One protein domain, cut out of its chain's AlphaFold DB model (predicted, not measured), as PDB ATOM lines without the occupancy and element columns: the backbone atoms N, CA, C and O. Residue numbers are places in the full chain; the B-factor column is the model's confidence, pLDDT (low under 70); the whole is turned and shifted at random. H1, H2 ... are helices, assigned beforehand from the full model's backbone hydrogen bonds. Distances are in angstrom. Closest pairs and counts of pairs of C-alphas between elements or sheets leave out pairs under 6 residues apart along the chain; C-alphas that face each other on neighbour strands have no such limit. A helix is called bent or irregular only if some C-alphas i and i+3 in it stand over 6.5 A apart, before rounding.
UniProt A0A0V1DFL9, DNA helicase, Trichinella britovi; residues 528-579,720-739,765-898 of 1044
ATOM      1  N   GLU A 528       7.273 -24.971   0.181       85.88
ATOM      2  CA  GLU A 528       8.560 -24.484  -0.351       85.88
ATOM      3  C   GLU A 528       9.751 -24.835   0.566       85.88
ATOM      4  O   GLU A 528      10.810 -25.246   0.095       85.88
ATOM      5  N   GLN A 529       9.552 -24.732   1.884       82.88
ATOM      6  CA  GLN A 529      10.570 -25.004   2.908       82.88
ATOM      7  C   GLN A 529      10.690 -26.496   3.289       82.88
ATOM      8  O   GLN A 529      11.643 -26.879   3.964       82.88
ATOM      9  N   THR A 530       9.725 -27.336   2.900       87.38
ATOM     10  CA  THR A 530       9.664 -28.779   3.218       87.38
ATOM     11  C   THR A 530       9.169 -29.594   2.011       87.38
ATOM     12  O   THR A 530       8.147 -30.294   2.077       87.38
ATOM     13  N   PRO A 531       9.861 -29.506   0.859       87.69
ATOM     14  CA  PRO A 531       9.362 -30.028  -0.410       87.69
ATOM     15  C   PRO A 531       9.109 -31.543  -0.379       87.69
ATOM     16  O   PRO A 531       8.155 -32.020  -1.003       87.69
ATOM     17  N   LEU A 532       9.893 -32.322   0.376       89.25
ATOM     18  CA  LEU A 532       9.701 -33.772   0.487       89.25
ATOM     19  C   LEU A 532       8.442 -34.138   1.290       89.25
ATOM     20  O   LEU A 532       7.855 -35.197   1.053       89.25
ATOM     21  N   VAL A 533       7.970 -33.256   2.180       88.44
ATOM     22  CA  VAL A 533       6.673 -33.405   2.863       88.44
ATOM     23  C   VAL A 533       5.529 -33.192   1.868       88.44
ATOM     24  O   VAL A 533       4.637 -34.039   1.786       88.44
ATOM     25  N   GLY A 534       5.594 -32.142   1.039       87.62
ATOM     26  CA  GLY A 534       4.623 -31.895  -0.039       87.62
ATOM     27  C   GLY A 534       4.521 -33.070  -1.022       87.62
ATOM     28  O   GLY A 534       3.426 -33.572  -1.294       87.62
ATOM     29  N   ARG A 535       5.671 -33.614  -1.453       91.81
ATOM     30  CA  ARG A 535       5.755 -34.863  -2.239       91.81
ATOM     31  C   ARG A 535       5.041 -36.025  -1.544       91.81
ATOM     32  O   ARG A 535       4.293 -36.769  -2.180       91.81
ATOM     33  N   ASN A 536       5.258 -36.192  -0.242       90.88
ATOM     34  CA  ASN A 536       4.701 -37.310   0.516       90.88
ATOM     35  C   ASN A 536       3.178 -37.209   0.715       90.88
ATOM     36  O   ASN A 536       2.524 -38.250   0.760       90.88
ATOM     37  N   VAL A 537       2.596 -36.002   0.735       89.44
ATOM     38  CA  VAL A 537       1.131 -35.799   0.704       89.44
ATOM     39  C   VAL A 537       0.524 -36.278  -0.623       89.44
ATOM     40  O   VAL A 537      -0.535 -36.908  -0.628       89.44
ATOM     41  N   ILE A 538       1.202 -36.063  -1.754       91.38
ATOM     42  CA  ILE A 538       0.752 -36.591  -3.056       91.38
ATOM     43  C   ILE A 538       0.868 -38.129  -3.077       91.38
ATOM     44  O   ILE A 538      -0.047 -38.820  -3.530       91.38
ATOM     45  N   LEU A 539       1.961 -38.683  -2.537       90.31
ATOM     46  CA  LEU A 539       2.206 -40.132  -2.485       90.31
ATOM     47  C   LEU A 539       1.287 -40.896  -1.521       90.31
ATOM     48  O   LEU A 539       0.978 -42.058  -1.785       90.31
ATOM     49  N   SER A 540       0.842 -40.294  -0.415       87.38
ATOM     50  CA  SER A 540      -0.056 -40.958   0.543       87.38
ATOM     51  C   SER A 540      -1.467 -41.137  -0.027       87.38
ATOM     52  O   SER A 540      -2.087 -42.182   0.175       87.38
ATOM     53  N   ASN A 541      -1.930 -40.170  -0.826       88.50
ATOM     54  CA  ASN A 541      -3.170 -40.258  -1.597       88.50
ATOM     55  C   ASN A 541      -3.035 -41.152  -2.858       88.50
ATOM     56  O   ASN A 541      -4.041 -41.578  -3.429       88.50
ATOM     57  N   PHE A 542      -1.812 -41.481  -3.295       89.12
ATOM     58  CA  PHE A 542      -1.570 -42.385  -4.423       89.12
ATOM     59  C   PHE A 542      -1.803 -43.856  -4.024       89.12
ATOM     60  O   PHE A 542      -1.149 -44.407  -3.134       89.12
ATOM     61  N   CYS A 543      -2.718 -44.518  -4.737       86.69
ATOM     62  CA  CYS A 543      -3.093 -45.926  -4.556       86.69
ATOM     63  C   CYS A 543      -3.396 -46.285  -3.077       86.69
ATOM     64  O   CYS A 543      -2.641 -47.040  -2.457       86.69
ATOM     65  N   PRO A 544      -4.465 -45.718  -2.477       83.19
ATOM     66  CA  PRO A 544      -4.675 -45.756  -1.028       83.19
ATOM     67  C   PRO A 544      -4.925 -47.156  -0.452       83.19
ATOM     68  O   PRO A 544      -4.509 -47.382   0.675       83.19
ATOM     69  N   GLY A 545      -5.517 -48.091  -1.210       82.62
ATOM     70  CA  GLY A 545      -5.737 -49.482  -0.770       82.62
ATOM     71  C   GLY A 545      -4.472 -50.345  -0.665       82.62
ATOM     72  O   GLY A 545      -4.484 -51.422  -0.070       82.62
ATOM     73  N   MET A 546      -3.346 -49.885  -1.226       86.81
ATOM     74  CA  MET A 546      -2.045 -50.502  -0.963       86.81
ATOM     75  C   MET A 546      -1.443 -49.874   0.298       86.81
ATOM     76  O   MET A 546      -1.009 -48.716   0.278       86.81
ATOM     77  N   TYR A 547      -1.399 -50.652   1.382       85.06
ATOM     78  CA  TYR A 547      -0.766 -50.266   2.644       85.06
ATOM     79  C   TYR A 547       0.737 -50.014   2.453       85.06
ATOM     80  O   TYR A 547       1.443 -50.867   1.919       85.06
ATOM     81  N   GLN A 548       1.230 -48.861   2.919       82.81
ATOM     82  CA  GLN A 548       2.646 -48.463   2.844       82.81
ATOM     83  C   GLN A 548       3.223 -48.557   1.410       82.81
ATOM     84  O   GLN A 548       2.720 -47.859   0.526       82.81
ATOM     85  N   MET A 549       4.274 -49.357   1.180       87.06
ATOM     86  CA  MET A 549       4.981 -49.515  -0.106       87.06
ATOM     87  C   MET A 549       5.468 -48.187  -0.721       87.06
ATOM     88  O   MET A 549       5.347 -47.958  -1.928       87.06
ATOM     89  N   TYR A 550       6.015 -47.304   0.115       90.94
ATOM     90  CA  TYR A 550       6.444 -45.943  -0.223       90.94
ATOM     91  C   TYR A 550       7.321 -45.856  -1.485       90.94
ATOM     92  O   TYR A 550       7.009 -45.107  -2.415       90.94
ATOM     93  N   LEU A 551       8.383 -46.667  -1.557       91.31
ATOM     94  CA  LEU A 551       9.335 -46.658  -2.675       91.31
ATOM     95  C   LEU A 551       8.690 -47.160  -3.974       91.31
ATOM     96  O   LEU A 551       8.975 -46.635  -5.049       91.31
ATOM     97  N   VAL A 552       7.772 -48.130  -3.882       93.00
ATOM     98  CA  VAL A 552       7.033 -48.657  -5.041       93.00
ATOM     99  C   VAL A 552       6.039 -47.618  -5.562       93.00
ATOM    100  O   VAL A 552       5.976 -47.388  -6.770       93.00
ATOM    101  N   LYS A 553       5.307 -46.938  -4.668       93.88
ATOM    102  CA  LYS A 553       4.389 -45.844  -5.032       93.88
ATOM    103  C   LYS A 553       5.126 -44.710  -5.745       93.88
ATOM    104  O   LYS A 553       4.672 -44.271  -6.802       93.88
ATOM    105  N   LEU A 554       6.278 -44.284  -5.219       94.00
ATOM    106  CA  LEU A 554       7.085 -43.229  -5.836       94.00
ATOM    107  C   LEU A 554       7.677 -43.670  -7.183       94.00
ATOM    108  O   LEU A 554       7.527 -42.942  -8.160       94.00
ATOM    109  N   ALA A 555       8.249 -44.873  -7.292       94.75
ATOM    110  CA  ALA A 555       8.774 -45.385  -8.563       94.75
ATOM    111  C   ALA A 555       7.698 -45.468  -9.662       94.75
ATOM    112  O   ALA A 555       7.928 -45.031 -10.792       94.75
ATOM    113  N   VAL A 556       6.501 -45.978  -9.337       94.94
ATOM    114  CA  VAL A 556       5.378 -46.037 -10.287       94.94
ATOM    115  C   VAL A 556       4.939 -44.625 -10.697       94.94
ATOM    116  O   VAL A 556       4.727 -44.386 -11.884       94.94
ATOM    117  N   LEU A 557       4.852 -43.669  -9.765       94.50
ATOM    118  CA  LEU A 557       4.469 -42.285 -10.074       94.50
ATOM    119  C   LEU A 557       5.505 -41.569 -10.960       94.50
ATOM    120  O   LEU A 557       5.124 -40.935 -11.946       94.50
ATOM    121  N   LEU A 558       6.802 -41.727 -10.681       94.88
ATOM    122  CA  LEU A 558       7.886 -41.191 -11.518       94.88
ATOM    123  C   LEU A 558       7.834 -41.755 -12.945       94.88
ATOM    124  O   LEU A 558       8.013 -41.016 -13.912       94.88
ATOM    125  N   VAL A 559       7.528 -43.045 -13.098       94.88
ATOM    126  CA  VAL A 559       7.448 -43.714 -14.409       94.88
ATOM    127  C   VAL A 559       6.165 -43.356 -15.170       94.88
ATOM    128  O   VAL A 559       6.183 -43.276 -16.403       94.88
ATOM    129  N   ILE A 560       5.071 -43.061 -14.456       93.19
ATOM    130  CA  ILE A 560       3.864 -42.452 -15.034       93.19
ATOM    131  C   ILE A 560       4.174 -41.053 -15.579       93.19
ATOM    132  O   ILE A 560       3.703 -40.719 -16.667       93.19
ATOM    133  N   ILE A 561       4.951 -40.235 -14.859       92.62
ATOM    134  CA  ILE A 561       5.307 -38.860 -15.249       92.62
ATOM    135  C   ILE A 561       6.304 -38.856 -16.422       92.62
ATOM    136  O   ILE A 561       5.984 -38.303 -17.479       92.62
ATOM    137  N   GLY A 562       7.439 -39.546 -16.285       91.69
ATOM    138  CA  GLY A 562       8.499 -39.661 -17.295       91.69
ATOM    139  C   GLY A 562       9.416 -38.433 -17.405       91.69
ATOM    140  O   GLY A 562       9.073 -37.338 -16.958       91.69
ATOM    141  N   GLY A 563      10.586 -38.611 -18.025       88.81
ATOM    142  CA  GLY A 563      11.552 -37.547 -18.327       88.81
ATOM    143  C   GLY A 563      11.234 -36.764 -19.612       88.81
ATOM    144  O   GLY A 563      10.203 -36.962 -20.264       88.81
ATOM    145  N   VAL A 564      12.118 -35.839 -19.987       89.06
ATOM    146  CA  VAL A 564      11.937 -34.931 -21.133       89.06
ATOM    147  C   VAL A 564      12.480 -35.574 -22.411       89.06
ATOM    148  O   VAL A 564      13.666 -35.885 -22.501       89.06
ATOM    149  N   SER A 565      11.641 -35.743 -23.439       86.31
ATOM    150  CA  SER A 565      12.117 -36.185 -24.757       86.31
ATOM    151  C   SER A 565      12.626 -34.984 -25.549       86.31
ATOM    152  O   SER A 565      11.842 -34.154 -26.000       86.31
ATOM    153  N   ARG A 566      13.945 -34.896 -25.729       80.81
ATOM    154  CA  ARG A 566      14.610 -33.797 -26.447       80.81
ATOM    155  C   ARG A 566      15.113 -34.262 -27.812       80.81
ATOM    156  O   ARG A 566      15.384 -35.446 -28.010       80.81
ATOM    157  N   ARG A 567      15.272 -33.339 -28.761       79.19
ATOM    158  CA  ARG A 567      15.978 -33.611 -30.020       79.19
ATOM    159  C   ARG A 567      17.434 -33.173 -29.880       79.19
ATOM    160  O   ARG A 567      17.691 -32.045 -29.484       79.19
ATOM    161  N   SER A 568      18.368 -34.065 -30.189       72.50
ATOM    162  CA  SER A 568      19.794 -33.743 -30.270       72.50
ATOM    163  C   SER A 568      20.072 -32.838 -31.475       72.50
ATOM    164  O   SER A 568      19.382 -32.927 -32.492       72.50
ATOM    165  N   GLU A 569      21.139 -32.044 -31.404       74.88
ATOM    166  CA  GLU A 569      21.727 -31.319 -32.543       74.88
ATOM    167  C   GLU A 569      22.030 -32.253 -33.730       74.88
ATOM    168  O   GLU A 569      21.834 -31.887 -34.885       74.88
ATOM    169  N   SER A 570      22.385 -33.516 -33.448       71.50
ATOM    170  CA  SER A 570      22.535 -34.596 -34.445       71.50
ATOM    171  C   SER A 570      21.231 -34.997 -35.160       71.50
ATOM    172  O   SER A 570      21.219 -35.914 -35.980       71.50
ATOM    173  N   GLY A 571      20.101 -34.371 -34.821       74.00
ATOM    174  CA  GLY A 571      18.775 -34.647 -35.366       74.00
ATOM    175  C   GLY A 571      18.070 -35.867 -34.764       74.00
ATOM    176  O   GLY A 571      16.872 -36.035 -35.020       74.00
ATOM    177  N   THR A 572      18.770 -36.681 -33.965       75.75
ATOM    178  CA  THR A 572      18.231 -37.853 -33.252       75.75
ATOM    179  C   THR A 572      17.279 -37.450 -32.118       75.75
ATOM    180  O   THR A 572      17.401 -36.369 -31.542       75.75
ATOM    181  N   MET A 573      16.306 -38.309 -31.796       74.62
ATOM    182  CA  MET A 573      15.410 -38.111 -30.649       74.62
ATOM    183  C   MET A 573      15.953 -38.852 -29.429       74.62
ATOM    184  O   MET A 573      16.158 -40.063 -29.486       74.62
ATOM    185  N   LEU A 574      16.127 -38.142 -28.318       81.44
ATOM    186  CA  LEU A 574      16.402 -38.730 -27.013       81.44
ATOM    187  C   LEU A 574      15.071 -39.164 -26.376       81.44
ATOM    188  O   LEU A 574      14.138 -38.363 -26.239       81.44
ATOM    189  N   ARG A 575      14.978 -40.442 -25.986       87.50
ATOM    190  CA  ARG A 575      13.845 -41.002 -25.228       87.50
ATOM    191  C   ARG A 575      13.760 -40.323 -23.859       87.50
ATOM    192  O   ARG A 575      14.711 -40.415 -23.085       87.50
ATOM    193  N   GLY A 576      12.613 -39.710 -23.561       86.75
ATOM    194  CA  GLY A 576      12.261 -39.241 -22.213       86.75
ATOM    195  C   GLY A 576      11.531 -40.295 -21.369       86.75
ATOM    196  O   GLY A 576      11.608 -40.258 -20.145       86.75
ATOM    197  N   ASP A 577      10.847 -41.245 -22.014       91.06
ATOM    198  CA  ASP A 577      10.003 -42.247 -21.353       91.06
ATOM    199  C   ASP A 577      10.813 -43.144 -20.404       91.06
ATOM    200  O   ASP A 577      11.852 -43.692 -20.786       91.06
ATOM    201  N   CYS A 578      10.300 -43.335 -19.188       93.50
ATOM    202  CA  CYS A 578      10.844 -44.277 -18.210       93.50
ATOM    203  C   CYS A 578      10.142 -45.638 -18.326       93.50
ATOM    204  O   CYS A 578       8.984 -45.726 -18.743       93.50
ATOM    205  N   HIS A 579      10.812 -46.712 -17.928       95.12
ATOM    206  CA  HIS A 579      10.313 -48.082 -17.968       95.12
ATOM    207  C   HIS A 579      10.574 -48.781 -16.629       95.12
ATOM    208  O   HIS A 579      11.660 -48.660 -16.062       95.12
ATOM    209  N   LEU A 720      10.020 -57.426  -5.109       87.00
ATOM    210  CA  LEU A 720       9.074 -57.547  -4.001       87.00
ATOM    211  C   LEU A 720       9.089 -58.991  -3.482       87.00
ATOM    212  O   LEU A 720       8.332 -59.837  -3.965       87.00
ATOM    213  N   ARG A 721       9.988 -59.286  -2.539       81.81
ATOM    214  CA  ARG A 721      10.041 -60.591  -1.861       81.81
ATOM    215  C   ARG A 721       9.170 -60.571  -0.616       81.81
ATOM    216  O   ARG A 721       9.237 -59.623   0.155       81.81
ATOM    217  N   GLN A 722       8.375 -61.611  -0.394       73.88
ATOM    218  CA  GLN A 722       7.514 -61.699   0.779       73.88
ATOM    219  C   GLN A 722       8.326 -62.046   2.039       73.88
ATOM    220  O   GLN A 722       8.570 -63.210   2.354       73.88
ATOM    221  N   SER A 723       8.703 -61.015   2.793       69.94
ATOM    222  CA  SER A 723       9.206 -61.121   4.167       69.94
ATOM    223  C   SER A 723       8.184 -61.801   5.093       69.94
ATOM    224  O   SER A 723       7.008 -61.426   5.100       69.94
ATOM    225  N   SER A 724       8.617 -62.754   5.920       64.06
ATOM    226  CA  SER A 724       7.759 -63.529   6.835       64.06
ATOM    227  C   SER A 724       7.486 -62.824   8.178       64.06
ATOM    228  O   SER A 724       7.505 -63.453   9.240       64.06
ATOM    229  N   ASP A 725       7.280 -61.508   8.151       72.62
ATOM    230  CA  ASP A 725       7.425 -60.662   9.338       72.62
ATOM    231  C   ASP A 725       6.128 -60.549  10.146       72.62
ATOM    232  O   ASP A 725       5.108 -60.019   9.696       72.62
ATOM    233  N   LYS A 726       6.190 -61.041  11.389       73.94
ATOM    234  CA  LYS A 726       5.028 -61.238  12.276       73.94
ATOM    235  C   LYS A 726       4.259 -59.955  12.600       73.94
ATOM    236  O   LYS A 726       3.064 -60.023  12.865       73.94
ATOM    237  N   GLU A 727       4.924 -58.804  12.571       78.75
ATOM    238  CA  GLU A 727       4.307 -57.498  12.827       78.75
ATOM    239  C   GLU A 727       3.671 -56.842  11.600       78.75
ATOM    240  O   GLU A 727       2.799 -55.986  11.748       78.75
ATOM    241  N   TRP A 728       4.113 -57.196  10.394       79.25
ATOM    242  CA  TRP A 728       3.691 -56.526   9.165       79.25
ATOM    243  C   TRP A 728       2.311 -57.030   8.719       79.25
ATOM    244  O   TRP A 728       1.408 -56.234   8.452       79.25
ATOM    245  N   CYS A 729       2.094 -58.349   8.765       82.00
ATOM    246  CA  CYS A 729       0.826 -58.972   8.371       82.00
ATOM    247  C   CYS A 729      -0.413 -58.439   9.135       82.00
ATOM    248  O   CYS A 729      -1.382 -58.077   8.466       82.00
ATOM    249  N   PRO A 730      -0.423 -58.297  10.481       86.50
ATOM    250  CA  PRO A 730      -1.572 -57.732  11.200       86.50
ATOM    251  C   PRO A 730      -1.913 -56.296  10.776       86.50
ATOM    252  O   PRO A 730      -3.090 -55.951  10.660       86.50
ATOM    253  N   LYS A 731      -0.890 -55.474  10.499       86.06
ATOM    254  CA  LYS A 731      -1.039 -54.071  10.081       86.06
ATOM    255  C   LYS A 731      -1.701 -53.979   8.692       86.06
ATOM    256  O   LYS A 731      -2.611 -53.172   8.506       86.06
ATOM    257  N   ILE A 732      -1.350 -54.879   7.762       85.25
ATOM    258  CA  ILE A 732      -2.040 -55.023   6.463       85.25
ATOM    259  C   ILE A 732      -3.480 -55.504   6.645       85.25
ATOM    260  O   ILE A 732      -4.390 -54.929   6.052       85.25
ATOM    261  N   CYS A 733      -3.710 -56.552   7.443       85.38
ATOM    262  CA  CYS A 733      -5.052 -57.103   7.641       85.38
ATOM    263  C   CYS A 733      -6.022 -56.042   8.181       85.38
ATOM    264  O   CYS A 733      -7.141 -55.937   7.682       85.38
ATOM    265  N   ALA A 734      -5.579 -55.208   9.126       87.81
ATOM    266  CA  ALA A 734      -6.357 -54.072   9.614       87.81
ATOM    267  C   ALA A 734      -6.681 -53.057   8.498       87.81
ATOM    268  O   ALA A 734      -7.825 -52.618   8.386       87.81
ATOM    269  N   HIS A 735      -5.710 -52.724   7.640       85.81
ATOM    270  CA  HIS A 735      -5.908 -51.800   6.520       85.81
ATOM    271  C   HIS A 735      -6.883 -52.340   5.457       85.81
ATOM    272  O   HIS A 735      -7.799 -51.627   5.053       85.81
ATOM    273  N   LEU A 736      -6.743 -53.605   5.048       85.56
ATOM    274  CA  LEU A 736      -7.628 -54.231   4.055       85.56
ATOM    275  C   LEU A 736      -9.071 -54.370   4.568       85.56
ATOM    276  O   LEU A 736     -10.020 -54.133   3.820       85.56
ATOM    277  N   LEU A 737      -9.253 -54.713   5.848       86.94
ATOM    278  CA  LEU A 737     -10.578 -54.744   6.477       86.94
ATOM    279  C   LEU A 737     -11.189 -53.337   6.569       86.94
ATOM    280  O   LEU A 737     -12.378 -53.166   6.299       86.94
ATOM    281  N   TYR A 738     -10.379 -52.323   6.892       85.00
ATOM    282  CA  TYR A 738     -10.816 -50.927   6.899       85.00
ATOM    283  C   TYR A 738     -11.270 -50.461   5.506       85.00
ATOM    284  O   TYR A 738     -12.346 -49.874   5.394       85.00
ATOM    285  N   GLU A 739     -10.519 -50.772   4.442       80.94
ATOM    286  CA  GLU A 739     -10.908 -50.435   3.065       80.94
ATOM    287  C   GLU A 739     -12.240 -51.098   2.676       80.94
ATOM    288  O   GLU A 739     -13.119 -50.418   2.147       80.94
ATOM    289  N   TRP A 765      -6.317 -35.600  -1.622       83.50
ATOM    290  CA  TRP A 765      -6.223 -35.468  -3.074       83.50
ATOM    291  C   TRP A 765      -7.110 -36.511  -3.751       83.50
ATOM    292  O   TRP A 765      -6.832 -37.709  -3.718       83.50
ATOM    293  N   THR A 766      -8.180 -36.052  -4.402       87.00
ATOM    294  CA  THR A 766      -9.071 -36.930  -5.168       87.00
ATOM    295  C   THR A 766      -8.346 -37.554  -6.364       87.00
ATOM    296  O   THR A 766      -7.386 -36.996  -6.903       87.00
ATOM    297  N   PHE A 767      -8.843 -38.706  -6.825       86.38
ATOM    298  CA  PHE A 767      -8.298 -39.403  -7.992       86.38
ATOM    299  C   PHE A 767      -8.195 -38.489  -9.226       86.38
ATOM    300  O   PHE A 767      -7.170 -38.484  -9.908       86.38
ATOM    301  N   ASP A 768      -9.211 -37.658  -9.471       85.69
ATOM    302  CA  ASP A 768      -9.230 -36.723 -10.598       85.69
ATOM    303  C   ASP A 768      -8.297 -35.517 -10.406       85.69
ATOM    304  O   ASP A 768      -7.734 -35.034 -11.394       85.69
ATOM    305  N   LYS A 769      -8.041 -35.081  -9.160       88.19
ATOM    306  CA  LYS A 769      -7.004 -34.078  -8.862       88.19
ATOM    307  C   LYS A 769      -5.612 -34.636  -9.163       88.19
ATOM    308  O   LYS A 769      -4.859 -33.996  -9.891       88.19
ATOM    309  N   ILE A 770      -5.304 -35.864  -8.729       89.94
ATOM    310  CA  ILE A 770      -4.042 -36.560  -9.062       89.94
ATOM    311  C   ILE A 770      -3.917 -36.759 -10.584       89.94
ATOM    312  O   ILE A 770      -2.891 -36.422 -11.176       89.94
ATOM    313  N   LYS A 771      -4.976 -37.242 -11.249       88.25
ATOM    314  CA  LYS A 771      -5.005 -37.437 -12.709       88.25
ATOM    315  C   LYS A 771      -4.867 -36.127 -13.491       88.25
ATOM    316  O   LYS A 771      -4.379 -36.141 -14.620       88.25
ATOM    317  N   THR A 772      -5.292 -35.002 -12.926       88.00
ATOM    318  CA  THR A 772      -5.113 -33.678 -13.538       88.00
ATOM    319  C   THR A 772      -3.708 -33.148 -13.287       88.00
ATOM    320  O   THR A 772      -3.043 -32.784 -14.253       88.00
ATOM    321  N   TYR A 773      -3.193 -33.244 -12.060       90.25
ATOM    322  CA  TYR A 773      -1.814 -32.891 -11.709       90.25
ATOM    323  C   TYR A 773      -0.775 -33.600 -12.591       90.25
ATOM    324  O   TYR A 773       0.105 -32.948 -13.148       90.25
ATOM    325  N   ILE A 774      -0.944 -34.909 -12.834       89.94
ATOM    326  CA  ILE A 774      -0.089 -35.703 -13.737       89.94
ATOM    327  C   ILE A 774      -0.070 -35.145 -15.176       89.94
ATOM    328  O   ILE A 774       0.945 -35.270 -15.863       89.94
ATOM    329  N   LYS A 775      -1.153 -34.506 -15.649       86.00
ATOM    330  CA  LYS A 775      -1.166 -33.816 -16.955       86.00
ATOM    331  C   LYS A 775      -0.380 -32.502 -16.899       86.00
ATOM    332  O   LYS A 775       0.340 -32.221 -17.849       86.00
ATOM    333  N   VAL A 776      -0.486 -31.740 -15.803       88.06
ATOM    334  CA  VAL A 776       0.232 -30.460 -15.626       88.06
ATOM    335  C   VAL A 776       1.744 -30.683 -15.561       88.06
ATOM    336  O   VAL A 776       2.489 -30.085 -16.333       88.06
ATOM    337  N   VAL A 777       2.220 -31.600 -14.713       89.81
ATOM    338  CA  VAL A 777       3.671 -31.844 -14.565       89.81
ATOM    339  C   VAL A 777       4.317 -32.443 -15.818       89.81
ATOM    340  O   VAL A 777       5.517 -32.292 -16.024       89.81
ATOM    341  N   LYS A 778       3.533 -33.076 -16.701       87.75
ATOM    342  CA  LYS A 778       4.013 -33.555 -18.008       87.75
ATOM    343  C   LYS A 778       4.271 -32.437 -19.023       87.75
ATOM    344  O   LYS A 778       5.050 -32.679 -19.942       87.75
ATOM    345  N   SER A 779       3.662 -31.253 -18.881       84.75
ATOM    346  CA  SER A 779       3.972 -30.090 -19.737       84.75
ATOM    347  C   SER A 779       5.184 -29.275 -19.273       84.75
ATOM    348  O   SER A 779       5.655 -28.429 -20.024       84.75
ATOM    349  N   ILE A 780       5.709 -29.538 -18.073       88.25
ATOM    350  CA  ILE A 780       6.969 -28.960 -17.582       88.25
ATOM    351  C   ILE A 780       8.134 -29.704 -18.260       88.25
ATOM    352  O   ILE A 780       8.087 -30.929 -18.381       88.25
ATOM    353  N   GLU A 781       9.187 -29.018 -18.710       89.12
ATOM    354  CA  GLU A 781      10.326 -29.637 -19.420       89.12
ATOM    355  C   GLU A 781      11.679 -29.343 -18.745       89.12
ATOM    356  O   GLU A 781      12.523 -28.657 -19.331       89.12
ATOM    357  N   PRO A 782      11.934 -29.876 -17.531       89.00
ATOM    358  CA  PRO A 782      13.040 -29.412 -16.704       89.00
ATOM    359  C   PRO A 782      14.416 -29.521 -17.372       89.00
ATOM    360  O   PRO A 782      14.727 -30.506 -18.057       89.00
ATOM    361  N   SER A 783      15.251 -28.502 -17.164       85.44
ATOM    362  CA  SER A 783      16.662 -28.495 -17.556       85.44
ATOM    363  C   SER A 783      17.538 -29.173 -16.495       85.44
ATOM    364  O   SER A 783      17.186 -29.241 -15.325       85.44
ATOM    365  N   ILE A 784      18.693 -29.699 -16.910       77.56
ATOM    366  CA  ILE A 784      19.731 -30.239 -16.001       77.56
ATOM    367  C   ILE A 784      20.883 -29.228 -15.817       77.56
ATOM    368  O   ILE A 784      21.893 -29.532 -15.195       77.56
ATOM    369  N   SER A 785      20.757 -28.062 -16.452       69.12
ATOM    370  CA  SER A 785      21.789 -27.039 -16.587       69.12
ATOM    371  C   SER A 785      21.133 -25.723 -16.990       69.12
ATOM    372  O   SER A 785      20.217 -25.729 -17.824       69.12
ATOM    373  N   GLU A 786      21.591 -24.612 -16.416       52.53
ATOM    374  CA  GLU A 786      21.134 -23.257 -16.766       52.53
ATOM    375  C   GLU A 786      22.062 -22.540 -17.765       52.53
ATOM    376  O   GLU A 786      21.701 -21.490 -18.296       52.53
ATOM    377  N   GLY A 787      23.238 -23.096 -18.086       50.84
ATOM    378  CA  GLY A 787      24.177 -22.447 -19.002       50.84
ATOM    379  C   GLY A 787      25.439 -23.254 -19.306       50.84
ATOM    380  O   GLY A 787      25.719 -24.282 -18.706       50.84
ATOM    381  N   ALA A 788      26.249 -22.766 -20.247       44.81
ATOM    382  CA  ALA A 788      27.438 -23.474 -20.739       44.81
ATOM    383  C   ALA A 788      28.632 -23.535 -19.746       44.81
ATOM    384  O   ALA A 788      29.721 -23.976 -20.124       44.81
ATOM    385  N   GLU A 789      28.461 -23.111 -18.490       45.44
ATOM    386  CA  GLU A 789      29.536 -22.911 -17.502       45.44
ATOM    387  C   GLU A 789      29.863 -24.148 -16.633       45.44
ATOM    388  O   GLU A 789      30.230 -24.042 -15.469       45.44
ATOM    389  N   LYS A 790      29.846 -25.336 -17.252       46.50
ATOM    390  CA  LYS A 790      30.637 -26.542 -16.901       46.50
ATOM    391  C   LYS A 790      30.534 -27.186 -15.501       46.50
ATOM    392  O   LYS A 790      31.113 -28.261 -15.347       46.50
ATOM    393  N   PHE A 791      29.837 -26.619 -14.519       51.16
ATOM    394  CA  PHE A 791      29.803 -27.129 -13.135       51.16
ATOM    395  C   PHE A 791      28.384 -27.305 -12.563       51.16
ATOM    396  O   PHE A 791      28.127 -27.014 -11.399       51.16
ATOM    397  N   ASP A 792      27.464 -27.856 -13.357       68.38
ATOM    398  CA  ASP A 792      26.153 -28.286 -12.858       68.38
ATOM    399  C   ASP A 792      26.305 -29.448 -11.855       68.38
ATOM    400  O   ASP A 792      26.528 -30.604 -12.231       68.38
ATOM    401  N   TYR A 793      26.162 -29.160 -10.560       77.00
ATOM    402  CA  TYR A 793      26.297 -30.147  -9.480       77.00
ATOM    403  C   TYR A 793      25.446 -31.427  -9.634       77.00
ATOM    404  O   TYR A 793      25.979 -32.506  -9.353       77.00
ATOM    405  N   PRO A 794      24.196 -31.392 -10.152       83.38
ATOM    406  CA  PRO A 794      23.438 -32.610 -10.456       83.38
ATOM    407  C   PRO A 794      24.166 -33.520 -11.459       83.38
ATOM    408  O   PRO A 794      24.269 -34.729 -11.245       83.38
ATOM    409  N   CYS A 795      24.742 -32.946 -12.522       83.25
ATOM    410  CA  CYS A 795      25.512 -33.686 -13.525       83.25
ATOM    411  C   CYS A 795      26.781 -34.313 -12.926       83.25
ATOM    412  O   CYS A 795      27.133 -35.440 -13.288       83.25
ATOM    413  N   ILE A 796      27.443 -33.623 -11.989       84.75
ATOM    414  CA  ILE A 796      28.622 -34.144 -11.281       84.75
ATOM    415  C   ILE A 796      28.241 -35.368 -10.441       84.75
ATOM    416  O   ILE A 796      28.873 -36.414 -10.591       84.75
ATOM    417  N   VAL A 797      27.186 -35.282  -9.623       86.94
ATOM    418  CA  VAL A 797      26.725 -36.396  -8.770       86.94
ATOM    419  C   VAL A 797      26.347 -37.622  -9.605       86.94
ATOM    420  O   VAL A 797      26.841 -38.719  -9.337       86.94
ATOM    421  N   LEU A 798      25.545 -37.448 -10.664       89.12
ATOM    422  CA  LEU A 798      25.147 -38.559 -11.540       89.12
ATOM    423  C   LEU A 798      26.345 -39.191 -12.270       89.12
ATOM    424  O   LEU A 798      26.423 -40.416 -12.384       89.12
ATOM    425  N   THR A 799      27.303 -38.376 -12.726       87.56
ATOM    426  CA  THR A 799      28.511 -38.867 -13.411       87.56
ATOM    427  C   THR A 799      29.427 -39.630 -12.456       87.56
ATOM    428  O   THR A 799      29.876 -40.727 -12.793       87.56
ATOM    429  N   GLN A 800      29.675 -39.103 -11.252       87.19
ATOM    430  CA  GLN A 800      30.523 -39.766 -10.257       87.19
ATOM    431  C   GLN A 800      29.902 -41.081  -9.776       87.19
ATOM    432  O   GLN A 800      30.604 -42.088  -9.713       87.19
ATOM    433  N   TYR A 801      28.588 -41.123  -9.531       89.12
ATOM    434  CA  TYR A 801      27.883 -42.360  -9.177       89.12
ATOM    435  C   TYR A 801      27.998 -43.425 -10.278       89.12
ATOM    436  O   TYR A 801      28.362 -44.575 -10.009       89.12
ATOM    437  N   PHE A 802      27.800 -43.035 -11.540       89.06
ATOM    438  CA  PHE A 802      27.973 -43.925 -12.688       89.06
ATOM    439  C   PHE A 802      29.419 -44.438 -12.839       89.06
ATOM    440  O   PHE A 802      29.630 -45.622 -13.114       89.06
ATOM    441  N   MET A 803      30.428 -43.587 -12.616       88.19
ATOM    442  CA  MET A 803      31.837 -44.000 -12.635       88.19
ATOM    443  C   MET A 803      32.187 -44.918 -11.455       88.19
ATOM    444  O   MET A 803      32.837 -45.944 -11.666       88.19
ATOM    445  N   LYS A 804      31.694 -44.623 -10.244       87.00
ATOM    446  CA  LYS A 804      31.874 -45.456  -9.046       87.00
ATOM    447  C   LYS A 804      31.320 -46.860  -9.275       87.00
ATOM    448  O   LYS A 804      32.061 -47.832  -9.133       87.00
ATOM    449  N   GLN A 805      30.076 -46.983  -9.740       85.25
ATOM    450  CA  GLN A 805      29.463 -48.295  -9.962       85.25
ATOM    451  C   GLN A 805      30.075 -49.056 -11.150       85.25
ATOM    452  O   GLN A 805      30.076 -50.286 -11.163       85.25
ATOM    453  N   ARG A 806      30.698 -48.360 -12.112       84.38
ATOM    454  CA  ARG A 806      31.531 -49.002 -13.144       84.38
ATOM    455  C   ARG A 806      32.903 -49.454 -12.652       84.38
ATOM    456  O   ARG A 806      33.436 -50.400 -13.228       84.38
ATOM    457  N   SER A 807      33.459 -48.829 -11.615       83.31
ATOM    458  CA  SER A 807      34.707 -49.266 -10.967       83.31
ATOM    459  C   SER A 807      34.526 -50.458 -10.014       83.31
ATOM    460  O   SER A 807      35.506 -51.092  -9.632       83.31
ATOM    461  N   ASN A 808      33.281 -50.778  -9.645       80.69
ATOM    462  CA  ASN A 808      32.948 -51.855  -8.721       80.69
ATOM    463  C   ASN A 808      33.288 -53.237  -9.323       80.69
ATOM    464  O   ASN A 808      32.836 -53.583 -10.415       80.69
ATOM    465  N   VAL A 809      34.085 -54.030  -8.598       65.81
ATOM    466  CA  VAL A 809      34.624 -55.322  -9.063       65.81
ATOM    467  C   VAL A 809      33.523 -56.370  -9.249       65.81
ATOM    468  O   VAL A 809      33.583 -57.160 -10.186       65.81
ATOM    469  N   ASN A 810      32.483 -56.335  -8.412       68.00
ATOM    470  CA  ASN A 810      31.376 -57.297  -8.440       68.00
ATOM    471  C   ASN A 810      30.189 -56.819  -9.305       68.00
ATOM    472  O   ASN A 810      29.061 -57.264  -9.101       68.00
ATOM    473  N   ARG A 811      30.401 -55.880 -10.240       70.56
ATOM    474  CA  ARG A 811      29.324 -55.312 -11.068       70.56
ATOM    475  C   ARG A 811      28.653 -56.361 -11.964       70.56
ATOM    476  O   ARG A 811      29.322 -57.191 -12.576       70.56
ATOM    477  N   GLU A 812      27.343 -56.230 -12.169       69.88
ATOM    478  CA  GLU A 812      26.683 -56.875 -13.306       69.88
ATOM    479  C   GLU A 812      26.853 -55.994 -14.554       69.88
ATOM    480  O   GLU A 812      26.328 -54.876 -14.637       69.88
ATOM    481  N   GLU A 813      27.593 -56.485 -15.552       68.81
ATOM    482  CA  GLU A 813      27.869 -55.735 -16.790       68.81
ATOM    483  C   GLU A 813      26.603 -55.454 -17.614       68.81
ATOM    484  O   GLU A 813      26.526 -54.458 -18.333       68.81
ATOM    485  N   GLY A 814      25.585 -56.308 -17.460       68.94
ATOM    486  CA  GLY A 814      24.269 -56.164 -18.076       68.94
ATOM    487  C   GLY A 814      23.476 -54.950 -17.596       68.94
ATOM    488  O   GLY A 814      22.763 -54.330 -18.385       68.94
ATOM    489  N   LEU A 815      23.623 -54.579 -16.322       75.19
ATOM    490  CA  LEU A 815      22.933 -53.431 -15.726       75.19
ATOM    491  C   LEU A 815      23.780 -52.152 -15.823       75.19
ATOM    492  O   LEU A 815      23.258 -51.085 -16.136       75.19
ATOM    493  N   THR A 816      25.104 -52.253 -15.674       81.00
ATOM    494  CA  THR A 816      26.049 -51.109 -15.644       81.00
ATOM    495  C   THR A 816      26.430 -50.542 -17.033       81.00
ATOM    496  O   THR A 816      27.531 -50.022 -17.276       81.00
ATOM    497  N   THR A 817      25.496 -50.611 -17.987       85.19
ATOM    498  CA  THR A 817      25.642 -50.064 -19.350       85.19
ATOM    499  C   THR A 817      25.427 -48.545 -19.386       85.19
ATOM    500  O   THR A 817      24.960 -47.959 -18.418       85.19
ATOM    501  N   VAL A 818      25.717 -47.880 -20.514       86.69
ATOM    502  CA  VAL A 818      25.479 -46.425 -20.659       86.69
ATOM    503  C   VAL A 818      24.000 -46.052 -20.463       86.69
ATOM    504  O   VAL A 818      23.720 -44.967 -19.964       86.69
ATOM    505  N   ARG A 819      23.060 -46.979 -20.721       87.50
ATOM    506  CA  ARG A 819      21.628 -46.766 -20.449       87.50
ATOM    507  C   ARG A 819      21.354 -46.435 -18.977       87.50
ATOM    508  O   ARG A 819      20.440 -45.672 -18.727       87.50
ATOM    509  N   MET A 820      22.167 -46.915 -18.028       89.50
ATOM    510  CA  MET A 820      22.067 -46.574 -16.600       89.50
ATOM    511  C   MET A 820      22.207 -45.061 -16.344       89.50
ATOM    512  O   MET A 820      21.517 -44.522 -15.483       89.50
ATOM    513  N   LEU A 821      23.065 -44.367 -17.102       90.06
ATOM    514  CA  LEU A 821      23.223 -42.915 -16.995       90.06
ATOM    515  C   LEU A 821      22.017 -42.178 -17.599       90.06
ATOM    516  O   LEU A 821      21.527 -41.223 -16.999       90.06
ATOM    517  N   ASP A 822      21.479 -42.669 -18.721       89.44
ATOM    518  CA  ASP A 822      20.216 -42.155 -19.263       89.44
ATOM    519  C   ASP A 822      19.053 -42.360 -18.274       89.44
ATOM    520  O   ASP A 822      18.241 -41.454 -18.089       89.44
ATOM    521  N   SER A 823      18.976 -43.527 -17.620       92.12
ATOM    522  CA  SER A 823      17.970 -43.852 -16.598       92.12
ATOM    523  C   SER A 823      18.017 -42.855 -15.445       92.12
ATOM    524  O   SER A 823      16.991 -42.277 -15.092       92.12
ATOM    525  N   LEU A 824      19.211 -42.598 -14.897       92.94
ATOM    526  CA  LEU A 824      19.431 -41.606 -13.839       92.94
ATOM    527  C   LEU A 824      18.945 -40.211 -14.257       92.94
ATOM    528  O   LEU A 824      18.219 -39.561 -13.505       92.94
ATOM    529  N   ILE A 825      19.284 -39.777 -15.475       92.38
ATOM    530  CA  ILE A 825      18.859 -38.484 -16.030       92.38
ATOM    531  C   ILE A 825      17.330 -38.408 -16.170       92.38
ATOM    532  O   ILE A 825      16.723 -37.424 -15.739       92.38
ATOM    533  N   ARG A 826      16.685 -39.441 -16.732       93.31
ATOM    534  CA  ARG A 826      15.218 -39.493 -16.885       93.31
ATOM    535  C   ARG A 826      14.502 -39.498 -15.537       93.31
ATOM    536  O   ARG A 826      13.492 -38.815 -15.391       93.31
ATOM    537  N   LEU A 827      15.019 -40.242 -14.557       94.69
ATOM    538  CA  LEU A 827      14.454 -40.330 -13.209       94.69
ATOM    539  C   LEU A 827      14.593 -39.006 -12.450       94.69
ATOM    540  O   LEU A 827      13.619 -38.567 -11.841       94.69
ATOM    541  N   ALA A 828      15.738 -38.326 -12.552       94.75
ATOM    542  CA  ALA A 828      15.934 -37.004 -11.955       94.75
ATOM    543  C   ALA A 828      15.009 -35.945 -12.591       94.75
ATOM    544  O   ALA A 828      14.383 -35.162 -11.880       94.75
ATOM    545  N   GLN A 829      14.822 -35.971 -13.918       94.12
ATOM    546  CA  GLN A 829      13.838 -35.121 -14.609       94.12
ATOM    547  C   GLN A 829      12.387 -35.445 -14.218       94.12
ATOM    548  O   GLN A 829      11.583 -34.534 -14.020       94.12
ATOM    549  N   ALA A 830      12.035 -36.729 -14.095       95.00
ATOM    550  CA  ALA A 830      10.712 -37.154 -13.641       95.00
ATOM    551  C   ALA A 830      10.449 -36.741 -12.181       95.00
ATOM    552  O   ALA A 830       9.314 -36.412 -11.835       95.00
ATOM    553  N   HIS A 831      11.493 -36.714 -11.344       94.75
ATOM    554  CA  HIS A 831      11.409 -36.223  -9.974       94.75
ATOM    555  C   HIS A 831      11.237 -34.701  -9.948       94.75
ATOM    556  O   HIS A 831      10.263 -34.234  -9.373       94.75
ATOM    557  N   ALA A 832      12.060 -33.932 -10.668       93.81
ATOM    558  CA  ALA A 832      11.891 -32.479 -10.787       93.81
ATOM    559  C   ALA A 832      10.469 -32.090 -11.251       93.81
ATOM    560  O   ALA A 832       9.835 -31.226 -10.646       93.81
ATOM    561  N   ARG A 833       9.903 -32.816 -12.231       93.62
ATOM    562  CA  ARG A 833       8.485 -32.694 -12.630       93.62
ATOM    563  C   ARG A 833       7.510 -32.965 -11.482       93.62
ATOM    564  O   ARG A 833       6.601 -32.169 -11.273       93.62
ATOM    565  N   LEU A 834       7.685 -34.062 -10.740       94.00
ATOM    566  CA  LEU A 834       6.869 -34.390  -9.560       94.00
ATOM    567  C   LEU A 834       6.958 -33.318  -8.457       94.00
ATOM    568  O   LEU A 834       6.005 -33.162  -7.705       94.00
ATOM    569  N   MET A 835       8.067 -32.579  -8.381       92.12
ATOM    570  CA  MET A 835       8.269 -31.456  -7.457       92.12
ATOM    571  C   MET A 835       7.832 -30.095  -8.038       92.12
ATOM    572  O   MET A 835       8.079 -29.068  -7.414       92.12
ATOM    573  N   PHE A 836       7.218 -30.069  -9.231       91.69
ATOM    574  CA  PHE A 836       6.815 -28.851  -9.955       91.69
ATOM    575  C   PHE A 836       7.984 -27.880 -10.259       91.69
ATOM    576  O   PHE A 836       7.817 -26.663 -10.238       91.69
ATOM    577  N   ARG A 837       9.183 -28.415 -10.543       89.50
ATOM    578  CA  ARG A 837      10.416 -27.651 -10.825       89.50
ATOM    579  C   ARG A 837      10.756 -27.619 -12.319       89.50
ATOM    580  O   ARG A 837      10.732 -28.655 -12.982       89.50
ATOM    581  N   ASP A 838      11.190 -26.456 -12.808       89.25
ATOM    582  CA  ASP A 838      11.743 -26.253 -14.162       89.25
ATOM    583  C   ASP A 838      13.241 -26.615 -14.283       89.25
ATOM    584  O   ASP A 838      13.798 -26.631 -15.382       89.25
ATOM    585  N   ILE A 839      13.910 -26.922 -13.168       89.50
ATOM    586  CA  ILE A 839      15.345 -27.241 -13.096       89.50
ATOM    587  C   ILE A 839      15.529 -28.482 -12.211       89.50
ATOM    588  O   ILE A 839      14.904 -28.603 -11.156       89.50
ATOM    589  N   VAL A 840      16.383 -29.415 -12.636       90.62
ATOM    590  CA  VAL A 840      16.781 -30.600 -11.862       90.62
ATOM    591  C   VAL A 840      17.797 -30.190 -10.797       90.62
ATOM    592  O   VAL A 840      18.876 -29.704 -11.123       90.62
ATOM    593  N   THR A 841      17.482 -30.418  -9.524       90.50
ATOM    594  CA  THR A 841      18.373 -30.110  -8.392       90.50
ATOM    595  C   THR A 841      19.234 -31.314  -7.987       90.50
ATOM    596  O   THR A 841      19.006 -32.445  -8.421       90.50
ATOM    597  N   VAL A 842      20.210 -31.101  -7.095       88.94
ATOM    598  CA  VAL A 842      21.011 -32.198  -6.512       88.94
ATOM    599  C   VAL A 842      20.128 -33.181  -5.725       88.94
ATOM    600  O   VAL A 842      20.348 -34.387  -5.802       88.94
ATOM    601  N   GLN A 843      19.061 -32.693  -5.084       89.50
ATOM    602  CA  GLN A 843      18.051 -33.523  -4.418       89.50
ATOM    603  C   GLN A 843      17.323 -34.448  -5.402       89.50
ATOM    604  O   GLN A 843      17.103 -35.620  -5.101       89.50
ATOM    605  N   ASP A 844      16.993 -33.962  -6.601       92.31
ATOM    606  CA  ASP A 844      16.358 -34.775  -7.645       92.31
ATOM    607  C   ASP A 844      17.331 -35.831  -8.213       92.31
ATOM    608  O   ASP A 844      16.930 -36.963  -8.493       92.31
ATOM    609  N   ALA A 845      18.624 -35.497  -8.317       91.19
ATOM    610  CA  ALA A 845      19.684 -36.420  -8.730       91.19
ATOM    611  C   ALA A 845      19.975 -37.516  -7.684       91.19
ATOM    612  O   ALA A 845      20.077 -38.689  -8.044       91.19
ATOM    613  N   LEU A 846      20.056 -37.172  -6.395       90.88
ATOM    614  CA  LEU A 846      20.239 -38.143  -5.308       90.88
ATOM    615  C   LEU A 846      18.994 -39.020  -5.106       90.88
ATOM    616  O   LEU A 846      19.119 -40.226  -4.904       90.88
ATOM    617  N   MET A 847      17.786 -38.475  -5.274       90.75
ATOM    618  CA  MET A 847      16.572 -39.298  -5.319       90.75
ATOM    619  C   MET A 847      16.582 -40.297  -6.489       90.75
ATOM    620  O   MET A 847      16.025 -41.386  -6.351       90.75
ATOM    621  N   ALA A 848      17.225 -39.976  -7.617       92.81
ATOM    622  CA  ALA A 848      17.376 -40.908  -8.734       92.81
ATOM    623  C   ALA A 848      18.370 -42.049  -8.438       92.81
ATOM    624  O   ALA A 848      18.108 -43.181  -8.855       92.81
ATOM    625  N   THR A 849      19.463 -41.812  -7.694       90.88
ATOM    626  CA  THR A 849      20.414 -42.890  -7.348       90.88
ATOM    627  C   THR A 849      19.777 -43.951  -6.448       90.88
ATOM    628  O   THR A 849      20.032 -45.134  -6.664       90.88
ATOM    629  N   ILE A 850      18.860 -43.577  -5.541       89.44
ATOM    630  CA  ILE A 850      18.089 -44.527  -4.707       89.44
ATOM    631  C   ILE A 850      17.415 -45.611  -5.564       89.44
ATOM    632  O   ILE A 850      17.518 -46.796  -5.254       89.44
ATOM    633  N   PHE A 851      16.751 -45.244  -6.664       90.31
ATOM    634  CA  PHE A 851      16.040 -46.217  -7.508       90.31
ATOM    635  C   PHE A 851      16.970 -47.148  -8.292       90.31
ATOM    636  O   PHE A 851      16.579 -48.274  -8.616       90.31
ATOM    637  N   ILE A 852      18.208 -46.723  -8.546       89.94
ATOM    638  CA  ILE A 852      19.228 -47.561  -9.176       89.94
ATOM    639  C   ILE A 852      19.904 -48.477  -8.142       89.94
ATOM    640  O   ILE A 852      20.076 -49.660  -8.424       89.94
ATOM    641  N   GLU A 853      20.156 -48.018  -6.913       87.75
ATOM    642  CA  GLU A 853      20.585 -48.895  -5.809       87.75
ATOM    643  C   GLU A 853      19.550 -50.003  -5.534       87.75
ATOM    644  O   GLU A 853      19.910 -51.180  -5.454       87.75
ATOM    645  N   LEU A 854      18.253 -49.662  -5.486       86.50
ATOM    646  CA  LEU A 854      17.150 -50.631  -5.338       86.50
ATOM    647  C   LEU A 854      17.072 -51.635  -6.505       86.50
ATOM    648  O   LEU A 854      16.625 -52.767  -6.316       86.50
ATOM    649  N   THR A 855      17.531 -51.233  -7.695       85.88
ATOM    650  CA  THR A 855      17.658 -52.100  -8.879       85.88
ATOM    651  C   THR A 855      18.854 -53.058  -8.765       85.88
ATOM    652  O   THR A 855      18.807 -54.161  -9.306       85.88
ATOM    653  N   LEU A 856      19.909 -52.671  -8.039       81.94
ATOM    654  CA  LEU A 856      21.173 -53.411  -7.905       81.94
ATOM    655  C   LEU A 856      21.222 -54.377  -6.702       81.94
ATOM    656  O   LEU A 856      22.012 -55.322  -6.729       81.94
ATOM    657  N   LYS A 857      20.375 -54.189  -5.679       74.50
ATOM    658  CA  LYS A 857      20.190 -55.101  -4.524       74.50
ATOM    659  C   LYS A 857      21.504 -55.456  -3.809       74.50
ATOM    660  O   LYS A 857      22.079 -54.633  -3.120       74.50
ATOM    661  N   ASP A 858      21.998 -56.683  -3.972       62.53
ATOM    662  CA  ASP A 858      23.223 -57.185  -3.348       62.53
ATOM    663  C   ASP A 858      24.479 -56.477  -3.904       62.53
ATOM    664  O   ASP A 858      25.482 -56.318  -3.198       62.53
ATOM    665  N   LEU A 859      24.394 -55.979  -5.146       67.00
ATOM    666  CA  LEU A 859      25.441 -55.247  -5.873       67.00
ATOM    667  C   LEU A 859      25.392 -53.723  -5.644       67.00
ATOM    668  O   LEU A 859      26.121 -52.977  -6.304       67.00
ATOM    669  N   SER A 860      24.531 -53.264  -4.733       73.44
ATOM    670  CA  SER A 860      24.460 -51.879  -4.264       73.44
ATOM    671  C   SER A 860      25.746 -51.427  -3.563       73.44
ATOM    672  O   SER A 860      26.501 -52.244  -3.016       73.44
ATOM    673  N   LEU A 861      25.961 -50.116  -3.508       69.94
ATOM    674  CA  LEU A 861      26.993 -49.485  -2.689       69.94
ATOM    675  C   LEU A 861      26.518 -49.324  -1.234       69.94
ATOM    676  O   LEU A 861      27.275 -49.633  -0.312       69.94
ATOM    677  N   LEU A 862      25.255 -48.929  -1.018       75.38
ATOM    678  CA  LEU A 862      24.627 -48.833   0.311       75.38
ATOM    679  C   LEU A 862      23.681 -50.009   0.594       75.38
ATOM    680  O   LEU A 862      23.096 -50.586  -0.321       75.38
ATOM    681  N   VAL A 863      23.470 -50.368   1.866       72.44
ATOM    682  CA  VAL A 863      22.398 -51.325   2.210       72.44
ATOM    683  C   VAL A 863      21.043 -50.668   1.945       72.44
ATOM    684  O   VAL A 863      20.680 -49.703   2.614       72.44
ATOM    685  N   THR A 864      20.297 -51.190   0.972       71.88
ATOM    686  CA  THR A 864      18.974 -50.679   0.599       71.88
ATOM    687  C   THR A 864      17.862 -51.254   1.484       71.88
ATOM    688  O   THR A 864      17.878 -52.459   1.749       71.88
ATOM    689  N   PRO A 865      16.847 -50.460   1.873       76.19
ATOM    690  CA  PRO A 865      15.639 -50.977   2.516       76.19
ATOM    691  C   PRO A 865      14.793 -51.824   1.546       76.19
ATOM    692  O   PRO A 865      14.822 -51.610   0.334       76.19
ATOM    693  N   ASP A 866      14.000 -52.757   2.081       79.12
ATOM    694  CA  ASP A 866      13.064 -53.571   1.291       79.12
ATOM    695  C   ASP A 866      11.960 -52.687   0.660       79.12
ATOM    696  O   ASP A 866      11.224 -52.012   1.393       79.12
ATOM    697  N   PRO A 867      11.786 -52.689  -0.681       80.06
ATOM    698  CA  PRO A 867      10.699 -51.964  -1.332       80.06
ATOM    699  C   PRO A 867       9.303 -52.349  -0.820       80.06
ATOM    700  O   PRO A 867       8.435 -51.476  -0.737       80.06
ATOM    701  N   LEU A 868       9.070 -53.619  -0.468       80.81
ATOM    702  CA  LEU A 868       7.762 -54.124  -0.038       80.81
ATOM    703  C   LEU A 868       7.376 -53.597   1.353       80.81
ATOM    704  O   LEU A 868       6.236 -53.179   1.555       80.81
ATOM    705  N   GLN A 869       8.331 -53.555   2.283       80.44
ATOM    706  CA  GLN A 869       8.122 -53.023   3.634       80.44
ATOM    707  C   GLN A 869       8.271 -51.497   3.740       80.44
ATOM    708  O   GLN A 869       8.076 -50.947   4.822       80.44
ATOM    709  N   SER A 870       8.633 -50.798   2.657       84.19
ATOM    710  CA  SER A 870       8.977 -49.372   2.719       84.19
ATOM    711  C   SER A 870       7.848 -48.499   3.300       84.19
ATOM    712  O   SER A 870       6.789 -48.301   2.696       84.19
ATOM    713  N   VAL A 871       8.089 -47.979   4.506       84.69
ATOM    714  CA  VAL A 871       7.177 -47.113   5.265       84.69
ATOM    715  C   VAL A 871       7.301 -45.668   4.766       84.69
ATOM    716  O   VAL A 871       8.307 -45.292   4.170       84.69
ATOM    717  N   PHE A 872       6.276 -44.844   4.995       84.31
ATOM    718  CA  PHE A 872       6.398 -43.396   4.818       84.31
ATOM    719  C   PHE A 872       7.270 -42.821   5.953       84.31
ATOM    720  O   PHE A 872       6.948 -43.081   7.114       84.31
ATOM    721  N   PRO A 873       8.336 -42.059   5.654       83.75
ATOM    722  CA  PRO A 873       9.230 -41.515   6.676       83.75
ATOM    723  C   PRO A 873       8.536 -40.467   7.553       83.75
ATOM    724  O   PRO A 873       7.738 -39.668   7.052       83.75
ATOM    725  N   SER A 874       8.844 -40.469   8.854       81.94
ATOM    726  CA  SER A 874       8.265 -39.541   9.839       81.94
ATOM    727  C   SER A 874       8.807 -38.116   9.696       81.94
ATOM    728  O   SER A 874       8.025 -37.171   9.775       81.94
ATOM    729  N   ASP A 875      10.106 -37.967   9.418       86.50
ATOM    730  CA  ASP A 875      10.716 -36.726   8.930       86.50
ATOM    731  C   ASP A 875      11.413 -37.009   7.582       86.50
ATOM    732  O   ASP A 875      12.529 -37.532   7.549       86.50
ATOM    733  N   PRO A 876      10.765 -36.678   6.448       86.12
ATOM    734  CA  PRO A 876      11.324 -36.924   5.121       86.12
ATOM    735  C   PRO A 876      12.605 -36.132   4.819       86.12
ATOM    736  O   PRO A 876      13.373 -36.550   3.954       86.12
ATOM    737  N   GLU A 877      12.821 -34.989   5.478       87.31
ATOM    738  CA  GLU A 877      13.968 -34.106   5.234       87.31
ATOM    739  C   GLU A 877      15.183 -34.534   6.074       87.31
ATOM    740  O   GLU A 877      16.320 -34.426   5.608       87.31
ATOM    741  N   ALA A 878      14.969 -35.063   7.284       86.56
ATOM    742  CA  ALA A 878      16.028 -35.678   8.087       86.56
ATOM    743  C   ALA A 878      16.569 -36.960   7.431       86.56
ATOM    744  O   ALA A 878      17.782 -37.083   7.246       86.56
ATOM    745  N   ASP A 879      15.683 -37.867   7.006       85.06
ATOM    746  CA  ASP A 879      16.069 -39.115   6.331       85.06
ATOM    747  C   ASP A 879      16.805 -38.840   5.009       85.06
ATOM    748  O   ASP A 879      17.807 -39.489   4.699       85.06
ATOM    749  N   TYR A 880      16.361 -37.831   4.247       87.44
ATOM    750  CA  TYR A 880      17.062 -37.391   3.041       87.44
ATOM    751  C   TYR A 880      18.473 -36.867   3.350       87.44
ATOM    752  O   TYR A 880      19.416 -37.265   2.673       87.44
ATOM    753  N   LYS A 881      18.652 -36.035   4.387       87.25
ATOM    754  CA  LYS A 881      19.979 -35.515   4.775       87.25
ATOM    755  C   LYS A 881      20.932 -36.621   5.228       87.25
ATOM    756  O   LYS A 881      22.114 -36.576   4.899       87.25
ATOM    757  N   GLN A 882      20.433 -37.631   5.944       86.38
ATOM    758  CA  GLN A 882      21.231 -38.812   6.290       86.38
ATOM    759  C   GLN A 882      21.697 -39.561   5.030       86.38
ATOM    760  O   GLN A 882      22.876 -39.887   4.910       86.38
ATOM    761  N   PHE A 883      20.796 -39.786   4.066       85.62
ATOM    762  CA  PHE A 883      21.139 -40.416   2.789       85.62
ATOM    763  C   PHE A 883      22.125 -39.578   1.957       85.62
ATOM    764  O   PHE A 883      23.068 -40.125   1.387       85.62
ATOM    765  N   GLU A 884      21.931 -38.259   1.907       86.31
ATOM    766  CA  GLU A 884      22.787 -37.301   1.203       86.31
ATOM    767  C   GLU A 884      24.224 -37.338   1.735       86.31
ATOM    768  O   GLU A 884      25.149 -37.531   0.947       86.31
ATOM    769  N   MET A 885      24.422 -37.261   3.057       85.56
ATOM    770  CA  MET A 885      25.757 -37.369   3.665       85.56
ATOM    771  C   MET A 885      26.444 -38.699   3.319       85.56
ATOM    772  O   MET A 885      27.579 -38.691   2.841       85.56
ATOM    773  N   LEU A 886      25.743 -39.829   3.485       85.81
ATOM    774  CA  LEU A 886      26.279 -41.166   3.185       85.81
ATOM    775  C   LEU A 886      26.642 -41.330   1.701       85.81
ATOM    776  O   LEU A 886      27.685 -41.893   1.371       85.81
ATOM    777  N   MET A 887      25.811 -40.824   0.782       85.62
ATOM    778  CA  MET A 887      26.120 -40.886  -0.648       85.62
ATOM    779  C   MET A 887      27.281 -39.971  -1.036       85.62
ATOM    780  O   MET A 887      28.114 -40.379  -1.841       85.62
ATOM    781  N   LEU A 888      27.392 -38.766  -0.472       85.25
ATOM    782  CA  LEU A 888      28.524 -37.874  -0.753       85.25
ATOM    783  C   LEU A 888      29.853 -38.466  -0.256       85.25
ATOM    784  O   LEU A 888      30.840 -38.408  -0.991       85.25
ATOM    785  N   GLU A 889      29.863 -39.111   0.916       84.81
ATOM    786  CA  GLU A 889      31.002 -39.890   1.433       84.81
ATOM    787  C   GLU A 889      31.365 -41.042   0.477       84.81
ATOM    788  O   GLU A 889      32.506 -41.151   0.021       84.81
ATOM    789  N   VAL A 890      30.383 -41.857   0.068       84.44
ATOM    790  CA  VAL A 890      30.590 -42.951  -0.900       84.44
ATOM    791  C   VAL A 890      31.107 -42.445  -2.251       84.44
ATOM    792  O   VAL A 890      31.898 -43.138  -2.901       84.44
ATOM    793  N   LEU A 891      30.719 -41.247  -2.691       84.00
ATOM    794  CA  LEU A 891      31.185 -40.642  -3.942       84.00
ATOM    795  C   LEU A 891      32.548 -39.937  -3.831       84.00
ATOM    796  O   LEU A 891      33.159 -39.687  -4.869       84.00
ATOM    797  N   GLY A 892      33.055 -39.660  -2.624       77.88
ATOM    798  CA  GLY A 892      34.260 -38.841  -2.421       77.88
ATOM    799  C   GLY A 892      34.032 -37.356  -2.732       77.88
ATOM    800  O   GLY A 892      34.899 -36.693  -3.301       77.88
ATOM    801  N   LEU A 893      32.822 -36.867  -2.437       77.25
ATOM    802  CA  LEU A 893      32.379 -35.472  -2.590       77.25
ATOM    803  C   LEU A 893      32.146 -34.787  -1.226       77.25
ATOM    804  O   LEU A 893      31.660 -33.661  -1.163       77.25
ATOM    805  N   ASP A 894      32.518 -35.468  -0.143       61.78
ATOM    806  CA  ASP A 894      32.481 -35.054   1.263       61.78
ATOM    807  C   ASP A 894      33.313 -33.793   1.561       61.78
ATOM    808  O   ASP A 894      32.968 -32.993   2.434       61.78
ATOM    809  N   GLY A 895      34.389 -33.585   0.799       50.91
ATOM    810  CA  GLY A 895      35.440 -32.596   1.052       50.91
ATOM    811  C   GLY A 895      35.085 -31.107   0.924       50.91
ATOM    812  O   GLY A 895      36.001 -30.327   0.659       50.91
ATOM    813  N   GLN A 896      33.824 -30.678   1.089       43.00
ATOM    814  CA  GLN A 896      33.482 -29.242   1.142       43.00
ATOM    815  C   GLN A 896      32.197 -28.834   1.910       43.00
ATOM    816  O   GLN A 896      31.724 -27.708   1.743       43.00
ATOM    817  N   LEU A 897      31.661 -29.674   2.807       37.00
ATOM    818  CA  LEU A 897      30.507 -29.324   3.660       37.00
ATOM    819  C   LEU A 897      30.861 -28.356   4.814       37.00
ATOM    820  O   LEU A 897      31.007 -28.762   5.964       37.00
ATOM    821  N   ASN A 898      30.924 -27.053   4.520       34.78
ATOM    822  CA  ASN A 898      30.806 -25.987   5.524       34.78
ATOM    823  C   ASN A 898      29.417 -25.336   5.423       34.78
ATOM    824  O   ASN A 898      29.135 -24.604   4.478       34.78
TER     825      ASN A 898
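This is residues 528 to 579, 720 to 739 and 765 to 898 of the 1044 residues of the protein "DNA helicase" of Trichinella britovi (UniProt A0A0V1DFL9). Five helices, H1, H2, H6, H5 and H8, make an uneven ring, and H7 runs through its middle, packed on H5 and H6. H4 lies outside the ring near H2 and one end of H6, and H3 is far out, touching no helix. The printed part has 206 residues, with eight named helices, H1 to H8 along the chain, and no named strand; the class is all helix. The whole is compact, with a radius of gyration of the C-alphas of 17.9 A and spans of 55 by 42 by 39 A.

H1, residues 531 to 541, only just touches H2, residues 550 to 561, with 3 pairs of C-alphas within 8 A, closest Leu 539 and Lys 553 at 6.6 A; H2 does so with residues 550 to 554 alone. H3, residues 728 to 739, touches no helix. H4, residues 767 to 779, touches H2 through residues 774 to 778 alone; the closest C-alphas are those of Ile 561 and Lys 778, 6.1 A. H5 is residues 793 to 807. The hub is H6, residues 819 to 834, touching H2, H4, H5 and H7. H2 and H6 stand about perpendicular at 89 degrees, with C-alphas 558 and 830 closest at 5.4 A. H5 and H6 form a helical hairpin at a shallow tilt of 33 degrees, only just short of steep, opposite ways; C-alphas 802 and 821 are closest at 6.5 A. H7, residues 842 to 859, touches H6 at a steep tilt of 47 degrees, with C-alphas 828 and 844 closest at 4.9 A. H8, residues 876 to 891, touches H1 only at their ends, where C-alphas 532 and 876 are closest at 5.8 A. Every O i to N i+4 pair is within hydrogen-bond range in H2, H3, H5, H6 and H8; in H1 it is 6 of 7, in H4 7 of 9, in H7 10 of 14.

H1 begins at C-alpha 531 (9.362, -30.028, -0.410). From first to last C-alpha, H1 is 16.2 A, H2 16.7 A, H3 17.0 A, H4 19.4 A, H5 20.9 A, H6 22.1 A and H7 23.5 A. H7 has a kink of 48 degrees near residue 853 and is irregular, with C-alphas 855 and 858 9.3 A apart. H8, 22.1 A, ends at C-alpha 891 (31.185, -40.642, -3.942).

The farthest C-alphas, those of Ser 570 and Pro 730, are 56.6 A apart. Residues 580 to 719 and 740 to 764 are not printed; the C-alpha gaps are 16.9 A and 16.8 A. The links H4 to H5, H5 to H6 and H7 to H8 are long. Mean pLDDT of the printed part is 83.1; 23 residues are under 70, among them 785 to 792 and 894 to 898.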